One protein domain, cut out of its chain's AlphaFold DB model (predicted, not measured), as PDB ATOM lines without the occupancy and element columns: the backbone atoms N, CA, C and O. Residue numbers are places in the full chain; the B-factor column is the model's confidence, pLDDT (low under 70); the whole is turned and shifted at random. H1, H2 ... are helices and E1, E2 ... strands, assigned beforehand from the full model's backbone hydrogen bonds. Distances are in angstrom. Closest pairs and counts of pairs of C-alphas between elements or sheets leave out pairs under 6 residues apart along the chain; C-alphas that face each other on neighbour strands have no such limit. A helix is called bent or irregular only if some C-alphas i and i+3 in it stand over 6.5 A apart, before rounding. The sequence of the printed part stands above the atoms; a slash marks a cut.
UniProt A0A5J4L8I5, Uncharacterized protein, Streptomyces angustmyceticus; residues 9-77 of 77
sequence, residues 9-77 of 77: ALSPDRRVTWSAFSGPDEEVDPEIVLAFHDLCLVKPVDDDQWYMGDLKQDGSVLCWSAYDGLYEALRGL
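Overview. This is residues 9 to 77 of the 77 residues of an uncharacterized protein of Streptomyces angustmyceticus (UniProt A0A5J4L8I5). One sheet of six strands is rolled into a small, partly closed barrel, with the short helix H1 packed on its outside, over E5. The leaf E2, E1, E6 and the leaf E4, E3 face each other with E5 as the hinge, and at one corner E2 runs on into E3. The printed part has 69 residues, with E1, E2, E3, E4, E5, E6 and then H1 along the chain; the sheet's order is E2, E1, E6, E5, E4, E3, mixed, and the class is mostly strand. It is compact and rounded, with a radius of gyration of the C-alphas of 10.8 A and spans of 29 by 24 by 20 A.

Arrangement. Residues 9 to 10 pair, antiparallel, with residues 33 to 34 of E3, residues 30 to 36. E1, residues 16 to 18, and E2, residues 26 to 28, form an antiparallel hairpin, with N 18 and O 26 2.8 A apart. E2 runs on into E3 across a break of 1 residue, at 91 degrees, and the two meet only through their link. E3 and E4, residues 39 to 44, E4 and E5, residues 50 to 55, and E5 and E6, residues 61 to 67, are hairpins; E3 to E6 form a meander, each strand the antiparallel neighbour of the one before. Within hydrogen-bond range are N 34 and O 41 at 2.8 A, N 42 and O 51 at 2.8 A, and N 52 and O 65 at 2.8 A. E6 is parallel to E1, with N 63 and O 17 2.8 A apart. E3 and E6 are apart. The sheet is strongly twisted and is a folded sheet, bent back on itself into two leaves that face each other. H1, residues 70 to 76, is on the sheet at a height of 8.0 A, over E5 and slantwise to the strands, at 48 degrees to E5 on the local plane. The closest C-alphas of E5 and H1 are those of Trp 50 and Leu 70, 6.0 A apart. In H1 every O i to N i+4 pair is within hydrogen-bond range.

Along the chain. E1 begins at C-alpha 16, (187.978, 120.302, 193.305). E3 and E6 each measure 16.4 A from first to last C-alpha, E4 16.2 A and E5 15.2 A; E1 measures 7.1 A, E2 6.5 A and H1 10.0 A. E6 ends at C-alpha 67, (192.889, 115.471, 178.392), and H1 at C-alpha 76, (188.036, 107.723, 178.863).

Size, cuts and confidence. The two C-alphas farthest apart are those of Ala 9 and Ser 22, at 30.4 A. The printed part has no cut and no long link. The mean pLDDT of the printed part is 94.1, and no printed residue is under 70.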
ATOM      1  N   ALA A   9     175.192 118.120 185.311       94.81
ATOM      2  CA  ALA A   9     175.894 119.380 185.538       94.81
ATOM      3  C   ALA A   9     175.832 119.753 187.030       94.81
ATOM      4  O   ALA A   9     174.754 119.997 187.578       94.81
ATOM      5  N   LEU A  10     176.989 119.785 187.690       95.12
ATOM      6  CA  LEU A  10     177.124 120.138 189.103       95.12
ATOM      7  C   LEU A  10     177.533 121.612 189.251       95.12
ATOM      8  O   LEU A  10     178.188 122.167 188.373       95.12
ATOM      9  N   SER A  11     177.182 122.256 190.375       94.94
ATOM     10  CA  SER A  11     177.621 123.645 190.604       94.94
ATOM     11  C   SER A  11     179.153 123.724 190.753       94.94
ATOM     12  O   SER A  11     179.740 122.791 191.326       94.94
ATOM     13  N   PRO A  12     179.790 124.801 190.257       93.62
ATOM     14  CA  PRO A  12     181.235 125.001 190.341       93.62
ATOM     15  C   PRO A  12     181.715 125.353 191.757       93.62
ATOM     16  O   PRO A  12     182.879 125.150 192.064       93.62
ATOM     17  N   ASP A  13     180.832 125.792 192.660       94.50
ATOM     18  CA  ASP A  13     181.143 126.244 194.032       94.50
ATOM     19  C   ASP A  13     181.609 125.121 194.998       94.50
ATOM     20  O   ASP A  13     181.422 125.205 196.216       94.50
ATOM     21  N   ARG A  14     182.168 124.026 194.471       93.75
ATOM     22  CA  ARG A  14     182.658 122.857 195.215       93.75
ATOM     23  C   ARG A  14     184.176 122.840 195.276       93.75
ATOM     24  O   ARG A  14     184.851 123.309 194.370       93.75
ATOM     25  N   ARG A  15     184.715 122.161 196.290       97.25
ATOM     26  CA  ARG A  15     186.129 121.783 196.279       97.25
ATOM     27  C   ARG A  15     186.394 120.796 195.140       97.25
ATOM     28  O   ARG A  15     185.860 119.685 195.155       97.25
ATOM     29  N   VAL A  16     187.270 121.192 194.226       97.88
ATOM     30  CA  VAL A  16     187.978 120.302 193.305       97.88
ATOM     31  C   VAL A  16     189.461 120.343 193.667       97.88
ATOM     32  O   VAL A  16     190.000 121.419 193.933       97.88
ATOM     33  N   THR A  17     190.124 119.191 193.694       98.06
ATOM     34  CA  THR A  17     191.584 119.111 193.818       98.06
ATOM     35  C   THR A  17     192.196 118.216 192.748       98.06
ATOM     36  O   THR A  17     191.558 117.289 192.248       98.06
ATOM     37  N   TRP A  18     193.450 118.484 192.399       96.94
ATOM     38  CA  TRP A  18     194.277 117.659 191.529       96.94
ATOM     39  C   TRP A  18     195.251 116.811 192.356       96.94
ATOM     40  O   TRP A  18     196.035 117.336 193.147       96.94
ATOM     41  N   SER A  19     195.209 115.496 192.148       95.75
ATOM     42  CA  SER A  19     196.061 114.495 192.792       95.75
ATOM     43  C   SER A  19     197.503 114.614 192.298       95.75
ATOM     44  O   SER A  19     197.863 114.075 191.247       95.75
ATOM     45  N   ALA A  20     198.364 115.273 193.071       87.81
ATOM     46  CA  ALA A  20     199.775 115.412 192.725       87.81
ATOM     47  C   ALA A  20     200.507 114.057 192.797       87.81
ATOM     48  O   ALA A  20     200.413 113.331 193.785       87.81
ATOM     49  N   PHE A  21     201.324 113.731 191.785       79.69
ATOM     50  CA  PHE A  21     202.150 112.509 191.799       79.69
ATOM     51  C   PHE A  21     203.149 112.481 192.976       79.69
ATOM     52  O   PHE A  21     203.529 111.415 193.461       79.69
ATOM     53  N   SER A  22     203.572 113.657 193.448       87.31
ATOM     54  CA  SER A  22     204.379 113.814 194.658       87.31
ATOM     55  C   SER A  22     204.191 115.210 195.257       87.31
ATOM     56  O   SER A  22     204.789 116.172 194.777       87.31
ATOM     57  N   GLY A  23     203.388 115.320 196.313       89.69
ATOM     58  CA  GLY A  23     203.075 116.591 196.969       89.69
ATOM     59  C   GLY A  23     201.809 116.490 197.826       89.69
ATOM     60  O   GLY A  23     201.320 115.381 198.045       89.69
ATOM     61  N   PRO A  24     201.291 117.619 198.337       93.44
ATOM     62  CA  PRO A  24     199.865 117.748 198.624       93.44
ATOM     63  C   PRO A  24     199.066 117.802 197.311       93.44
ATOM     64  O   PRO A  24     199.627 118.142 196.270       93.44
ATOM     65  N   ASP A  25     197.764 117.534 197.373       95.25
ATOM     66  CA  ASP A  25     196.859 117.832 196.259       95.25
ATOM     67  C   ASP A  25     196.738 119.356 196.064       95.25
ATOM     68  O   ASP A  25     196.789 120.124 197.030       95.25
ATOM     69  N   GLU A  26     196.553 119.794 194.820       95.56
ATOM     70  CA  GLU A  26     196.451 121.214 194.446       95.56
ATOM     71  C   GLU A  26     194.970 121.601 194.261       95.56
ATOM     72  O   GLU A  26     194.212 120.826 193.683       95.56
ATOM     73  N   GLU A  27     194.504 122.750 194.777       96.69
ATOM     74  CA  GLU A  27     193.107 123.193 194.567       96.69
ATOM     75  C   GLU A  27     192.914 123.710 193.127       96.69
ATOM     76  O   GLU A  27     193.756 124.438 192.605       96.69
ATOM     77  N   VAL A  28     191.800 123.327 192.494       96.94
ATOM     78  CA  VAL A  28     191.436 123.676 191.107       96.94
ATOM     79  C   VAL A  28     190.158 124.514 191.133       96.94
ATOM     80  O   VAL A  28     189.198 124.118 191.793       96.94
ATOM     81  N   ASP A  29     190.124 125.637 190.409       97.25
ATOM     82  CA  ASP A  29     188.934 126.492 190.270       97.25
ATOM     83  C   ASP A  29     188.121 126.068 189.027       97.25
ATOM     84  O   ASP A  29     188.611 126.220 187.902       97.25
ATOM     85  N   PRO A  30     186.925 125.461 189.173       97.38
ATOM     86  CA  PRO A  30     186.210 124.863 188.052       97.38
ATOM     87  C   PRO A  30     185.253 125.853 187.369       97.38
ATOM     88  O   PRO A  30     184.327 126.379 187.977       97.38
ATOM     89  N   GLU A  31     185.380 126.015 186.054       97.50
ATOM     90  CA  GLU A  31     184.366 126.678 185.227       97.50
ATOM     91  C   GLU A  31     183.135 125.772 185.039       97.50
ATOM     92  O   GLU A  31     181.989 126.224 185.089       97.50
ATOM     93  N   ILE A  32     183.369 124.469 184.827       97.12
ATOM     94  CA  ILE A  32     182.331 123.462 184.555       97.12
ATOM     95  C   ILE A  32     182.662 122.167 185.303       97.12
ATOM     96  O   ILE A  32     183.802 121.704 185.258       97.12
ATOM     97  N   VAL A  33     181.652 121.539 185.917       97.19
ATOM     98  CA  VAL A  33     181.728 120.178 186.476       97.19
ATOM     99  C   VAL A  33     180.580 119.327 185.923       97.19
ATOM    100  O   VAL A  33     179.410 119.686 186.066       97.19
ATOM    101  N   LEU A  34     180.905 118.190 185.306       95.81
ATOM    102  CA  LEU A  34     179.961 117.217 184.742       95.81
ATOM    103  C   LEU A  34     180.162 115.856 185.417       95.81
ATOM    104  O   LEU A  34     181.235 115.271 185.282       95.81
ATOM    105  N   ALA A  35     179.152 115.340 186.114       93.88
ATOM    106  CA  ALA A  35     179.205 114.034 186.769       93.88
ATOM    107  C   ALA A  35     178.593 112.913 185.912       93.88
ATOM    108  O   ALA A  35     177.544 113.097 185.292       93.88
ATOM    109  N   PHE A  36     179.244 111.750 185.943       91.31
ATOM    110  CA  PHE A  36     178.898 110.506 185.254       91.31
ATOM    111  C   PHE A  36     178.958 109.377 186.294       91.31
ATOM    112  O   PHE A  36     180.027 108.833 186.575       91.31
ATOM    113  N   HIS A  37     177.824 109.101 186.944       86.50
ATOM    114  CA  HIS A  37     177.763 108.313 188.187       86.50
ATOM    115  C   HIS A  37     178.794 108.804 189.234       86.50
ATOM    116  O   HIS A  37     178.688 109.938 189.700       86.50
ATOM    117  N   ASP A  38     179.773 107.967 189.594       88.94
ATOM    118  CA  ASP A  38     180.821 108.259 190.581       88.94
ATOM    119  C   ASP A  38     182.026 109.021 189.986       88.94
ATOM    120  O   ASP A  38     182.916 109.431 190.727       88.94
ATOM    121  N   LEU A  39     182.077 109.236 188.664       93.38
ATOM    122  CA  LEU A  39     183.129 110.006 187.991       93.38
ATOM    123  C   LEU A  39     182.698 111.454 187.719       93.38
ATOM    124  O   LEU A  39     181.515 111.781 187.637       93.38
ATOM    125  N   CYS A  40     183.676 112.333 187.530       95.50
ATOM    126  CA  CYS A  40     183.499 113.722 187.118       95.50
ATOM    127  C   CYS A  40     184.491 114.111 186.018       95.50
ATOM    128  O   CYS A  40     185.662 113.733 186.060       95.50
ATOM    129  N   LEU A  41     184.023 114.937 185.082       96.75
ATOM    130  CA  LEU A  41     184.848 115.755 184.200       96.75
ATOM    131  C   LEU A  41     184.770 117.217 184.646       96.75
ATOM    132  O   LEU A  41     183.680 117.743 184.879       96.75
ATOM    133  N   VAL A  42     185.921 117.871 184.744       97.81
ATOM    134  CA  VAL A  42     186.076 119.263 185.172       97.81
ATOM    135  C   VAL A  42     186.804 120.050 184.086       97.81
ATOM    136  O   VAL A  42     187.798 119.576 183.537       97.81
ATOM    137  N   LYS A  43     186.336 121.265 183.804       97.81
ATOM    138  CA  LYS A  43     187.074 122.279 183.040       97.81
ATOM    139  C   LYS A  43     187.538 123.362 184.021       97.81
ATOM    140  O   LYS A  43     186.663 124.020 184.588       97.81
ATOM    141  N   PRO A  44     188.848 123.543 184.260       97.38
ATOM    142  CA  PRO A  44     189.356 124.658 185.059       97.38
ATOM    143  C   PRO A  44     189.088 126.009 184.384       97.38
ATOM    144  O   PRO A  44     188.936 126.073 183.163       97.38
ATOM    145  N   VAL A  45     189.055 127.096 185.156       96.75
ATOM    146  CA  VAL A  45     188.928 128.468 184.623       96.75
ATOM    147  C   VAL A  45     190.183 128.896 183.844       96.75
ATOM    148  O   VAL A  45     190.089 129.667 182.887       96.75
ATOM    149  N   ASP A  46     191.352 128.390 184.235       95.06
ATOM    150  CA  ASP A  46     192.685 128.855 183.836       95.06
ATOM    151  C   ASP A  46     193.530 127.835 183.039       95.06
ATOM    152  O   ASP A  46     194.642 128.160 182.620       95.06
ATOM    153  N   ASP A  47     192.975 126.656 182.741       94.81
ATOM    154  CA  ASP A  47     193.538 125.640 181.837       94.81
ATOM    155  C   ASP A  47     192.517 125.284 180.734       94.81
ATOM    156  O   ASP A  47     191.307 125.236 180.977       94.81
ATOM    157  N   ASP A  48     192.994 125.039 179.512       93.69
ATOM    158  CA  ASP A  48     192.187 124.579 178.373       93.69
ATOM    159  C   ASP A  48     191.887 123.067 178.439       93.69
ATOM    160  O   ASP A  48     190.927 122.594 177.814       93.69
ATOM    161  N   GLN A  49     192.682 122.299 179.195       96.62
ATOM    162  CA  GLN A  49     192.495 120.860 179.373       96.62
ATOM    163  C   GLN A  49     191.238 120.510 180.192       96.62
ATOM    164  O   GLN A  49     190.687 121.302 180.955       96.62
ATOM    165  N   TRP A  50     190.780 119.268 180.027       97.31
ATOM    166  CA  TRP A  50     189.677 118.673 180.780       97.31
ATOM    167  C   TRP A  50     190.213 117.633 181.756       97.31
ATOM    168  O   TRP A  50     190.867 116.674 181.347       97.31
ATOM    169  N   TYR A  51     189.935 117.817 183.042       97.25
ATOM    170  CA  TYR A  51     190.416 116.960 184.123       97.25
ATOM    171  C   TYR A  51     189.352 115.906 184.470       97.25
ATOM    172  O   TYR A  51     188.169 116.221 184.565       97.25
ATOM    173  N   MET A  52     189.755 114.655 184.685       96.50
ATOM    174  CA  MET A  52     188.888 113.554 185.124       96.50
ATOM    175  C   MET A  52     189.196 113.176 186.574       96.50
ATOM    176  O   MET A  52     190.368 113.114 186.963       96.50
ATOM    177  N   GLY A  53     188.149 112.910 187.359       96.19
ATOM    178  CA  GLY A  53     188.239 112.561 188.776       96.19
ATOM    179  C   GLY A  53     187.046 111.777 189.327       96.19
ATOM    180  O   GLY A  53     186.098 111.492 188.602       96.19
ATOM    181  N   ASP A  54     187.090 111.466 190.623       95.69
ATOM    182  CA  ASP A  54     185.997 110.849 191.394       95.69
ATOM    183  C   ASP A  54     185.119 111.947 191.996       95.69
ATOM    184  O   ASP A  54     185.650 112.876 192.615       95.69
ATOM    185  N   LEU A  55     183.801 111.764 191.973       95.38
ATOM    186  CA  LEU A  55     182.880 112.431 192.887       95.38
ATOM    187  C   LEU A  55     182.923 111.727 194.253       95.38
ATOM    188  O   LEU A  55     182.541 110.566 194.397       95.38
ATOM    189  N   LYS A  56     183.396 112.422 195.287       95.12
ATOM    190  CA  LYS A  56     183.478 111.882 196.651       95.12
ATOM    191  C   LYS A  56     182.136 112.017 197.378       95.12
ATOM    192  O   LYS A  56     181.301 112.855 197.044       95.12
ATOM    193  N   GLN A  57     181.940 111.220 198.432       93.25
ATOM    194  CA  GLN A  57     180.684 111.178 199.206       93.25
ATOM    195  C   GLN A  57     180.338 112.494 199.935       93.25
ATOM    196  O   GLN A  57     179.195 112.675 200.349       93.25
ATOM    197  N   ASP A  58     181.298 113.409 200.097       94.31
ATOM    198  CA  ASP A  58     181.086 114.763 200.627       94.31
ATOM    199  C   ASP A  58     180.771 115.809 199.533       94.31
ATOM    200  O   ASP A  58     180.552 116.981 199.838       94.31
ATOM    201  N   GLY A  59     180.724 115.393 198.263       93.69
ATOM    202  CA  GLY A  59     180.484 116.243 197.097       93.69
ATOM    203  C   GLY A  59     181.728 116.937 196.534       93.69
ATOM    204  O   GLY A  59     181.593 117.688 195.560       93.69
ATOM    205  N   SER A  60     182.914 116.711 197.110       96.56
ATOM    206  CA  SER A  60     184.188 117.149 196.526       96.56
ATOM    207  C   SER A  60     184.583 116.292 195.318       96.56
ATOM    208  O   SER A  60     184.076 115.183 195.139       96.56
ATOM    209  N   VAL A  61     185.483 116.807 194.477       97.69
ATOM    210  CA  VAL A  61     186.056 116.064 193.342       97.69
ATOM    211  C   VAL A  61     187.572 115.976 193.490       97.69
ATOM    212  O   VAL A  61     188.220 116.988 193.746       97.69
ATOM    213  N   LEU A  62     188.135 114.781 193.299       97.44
ATOM    214  CA  LEU A  62     189.584 114.568 193.201       97.44
ATOM    215  C   LEU A  62     189.926 114.115 191.783       97.44
ATOM    216  O   LEU A  62     189.568 113.000 191.406       97.44
ATOM    217  N   CYS A  63     190.613 114.960 191.023       97.50
ATOM    218  CA  CYS A  63     191.092 114.689 189.670       97.50
ATOM    219  C   CYS A  63     192.478 114.026 189.665       97.50
ATOM    220  O   CYS A  63     193.279 114.252 190.566       97.50
ATOM    221  N   TRP A  64     192.779 113.224 188.640       95.75
ATOM    222  CA  TRP A  64     194.072 112.520 188.491       95.75
ATOM    223  C   TRP A  64     194.518 112.300 187.034       95.75
ATOM    224  O   TRP A  64     195.566 111.699 186.793       95.75
ATOM    225  N   SER A  65     193.712 112.702 186.051       95.38
ATOM    226  CA  SER A  65     194.009 112.559 184.622       95.38
ATOM    227  C   SER A  65     193.529 113.799 183.880       95.38
ATOM    228  O   SER A  65     192.484 114.341 184.230       95.38
ATOM    229  N   ALA A  66     194.274 114.244 182.872       95.88
ATOM    230  CA  ALA A  66     193.960 115.424 182.074       95.88
ATOM    231  C   ALA A  66     193.993 115.080 180.579       95.88
ATOM    232  O   ALA A  66     194.775 114.234 180.139       95.88
ATOM    233  N   TYR A  67     193.120 115.728 179.812       96.19
ATOM    234  CA  TYR A  67     192.889 115.471 178.392       96.19
ATOM    235  C   TYR A  67     192.827 116.795 177.626       96.19
ATOM    236  O   TYR A  67     192.176 117.734 178.078       96.19
ATOM    237  N   ASP A  68     193.387 116.844 176.416       94.81
ATOM    238  CA  ASP A  68     193.421 118.047 175.557       94.81
ATOM    239  C   ASP A  68     192.041 118.489 175.004       94.81
ATOM    240  O   ASP A  68     191.951 119.327 174.108       94.81
ATOM    241  N   GLY A  69     190.941 117.913 175.499       93.25
ATOM    242  CA  GLY A  69     189.584 118.326 175.153       93.25
ATOM    243  C   GLY A  69     188.498 117.351 175.610       93.25
ATOM    244  O   GLY A  69     188.722 116.146 175.742       93.25
ATOM    245  N   LEU A  70     187.280 117.879 175.776       92.50
ATOM    246  CA  LEU A  70     186.098 117.144 176.242       92.50
ATOM    247  C   LEU A  70     185.833 115.839 175.471       92.50
ATOM    248  O   LEU A  70     185.474 114.838 176.079       92.50
ATOM    249  N   TYR A  71     186.032 115.816 174.147       91.69
ATOM    250  CA  TYR A  71     185.827 114.597 173.352       91.69
ATOM    251  C   TYR A  71     186.755 113.454 173.784       91.69
ATOM    252  O   TYR A  71     186.306 112.317 173.888       91.69
ATOM    253  N   GLU A  72     188.025 113.742 174.074       91.00
ATOM    254  CA  GLU A  72     188.981 112.729 174.530       91.00
ATOM    255  C   GLU A  72     188.673 112.269 175.957       91.00
ATOM    256  O   GLU A  72     188.654 111.066 176.220       91.00
ATOM    257  N   ALA A  73     188.315 113.204 176.842       92.19
ATOM    258  CA  ALA A  73     187.882 112.895 178.201       92.19
ATOM    259  C   ALA A  73     186.639 111.978 178.224       92.19
ATOM    260  O   ALA A  73     186.624 110.975 178.936       92.19
ATOM    261  N   LEU A  74     185.639 112.250 177.375       90.50
ATOM    262  CA  LEU A  74     184.439 111.415 177.216       90.50
ATOM    263  C   LEU A  74     184.733 110.010 176.662       90.50
ATOM    264  O   LEU A  74     183.956 109.093 176.912       90.50
ATOM    265  N   ARG A  75     185.841 109.803 175.931       87.88
ATOM    266  CA  ARG A  75     186.283 108.455 175.510       87.88
ATOM    267  C   ARG A  75     186.995 107.676 176.619       87.88
ATOM    268  O   ARG A  75     187.170 106.467 176.467       87.88
ATOM    269  N   GLY A  76     187.424 108.348 177.688       78.88
ATOM    270  CA  GLY A  76     188.036 107.723 178.863       78.88
ATOM    271  C   GLY A  76     187.029 107.059 179.812       78.88
ATOM    272  O   GLY A  76     187.430 106.186 180.579       78.88
ATOM    273  N   LEU A  77     185.749 107.447 179.726       78.56
ATOM    274  CA  LEU A  77     184.611 106.867 180.450       78.56
ATOM    275  C   LEU A  77     184.235 105.503 179.864       78.56
ATOM    276  O   LEU A  77     183.946 105.413 178.650       78.56
TER     277      LEU A  77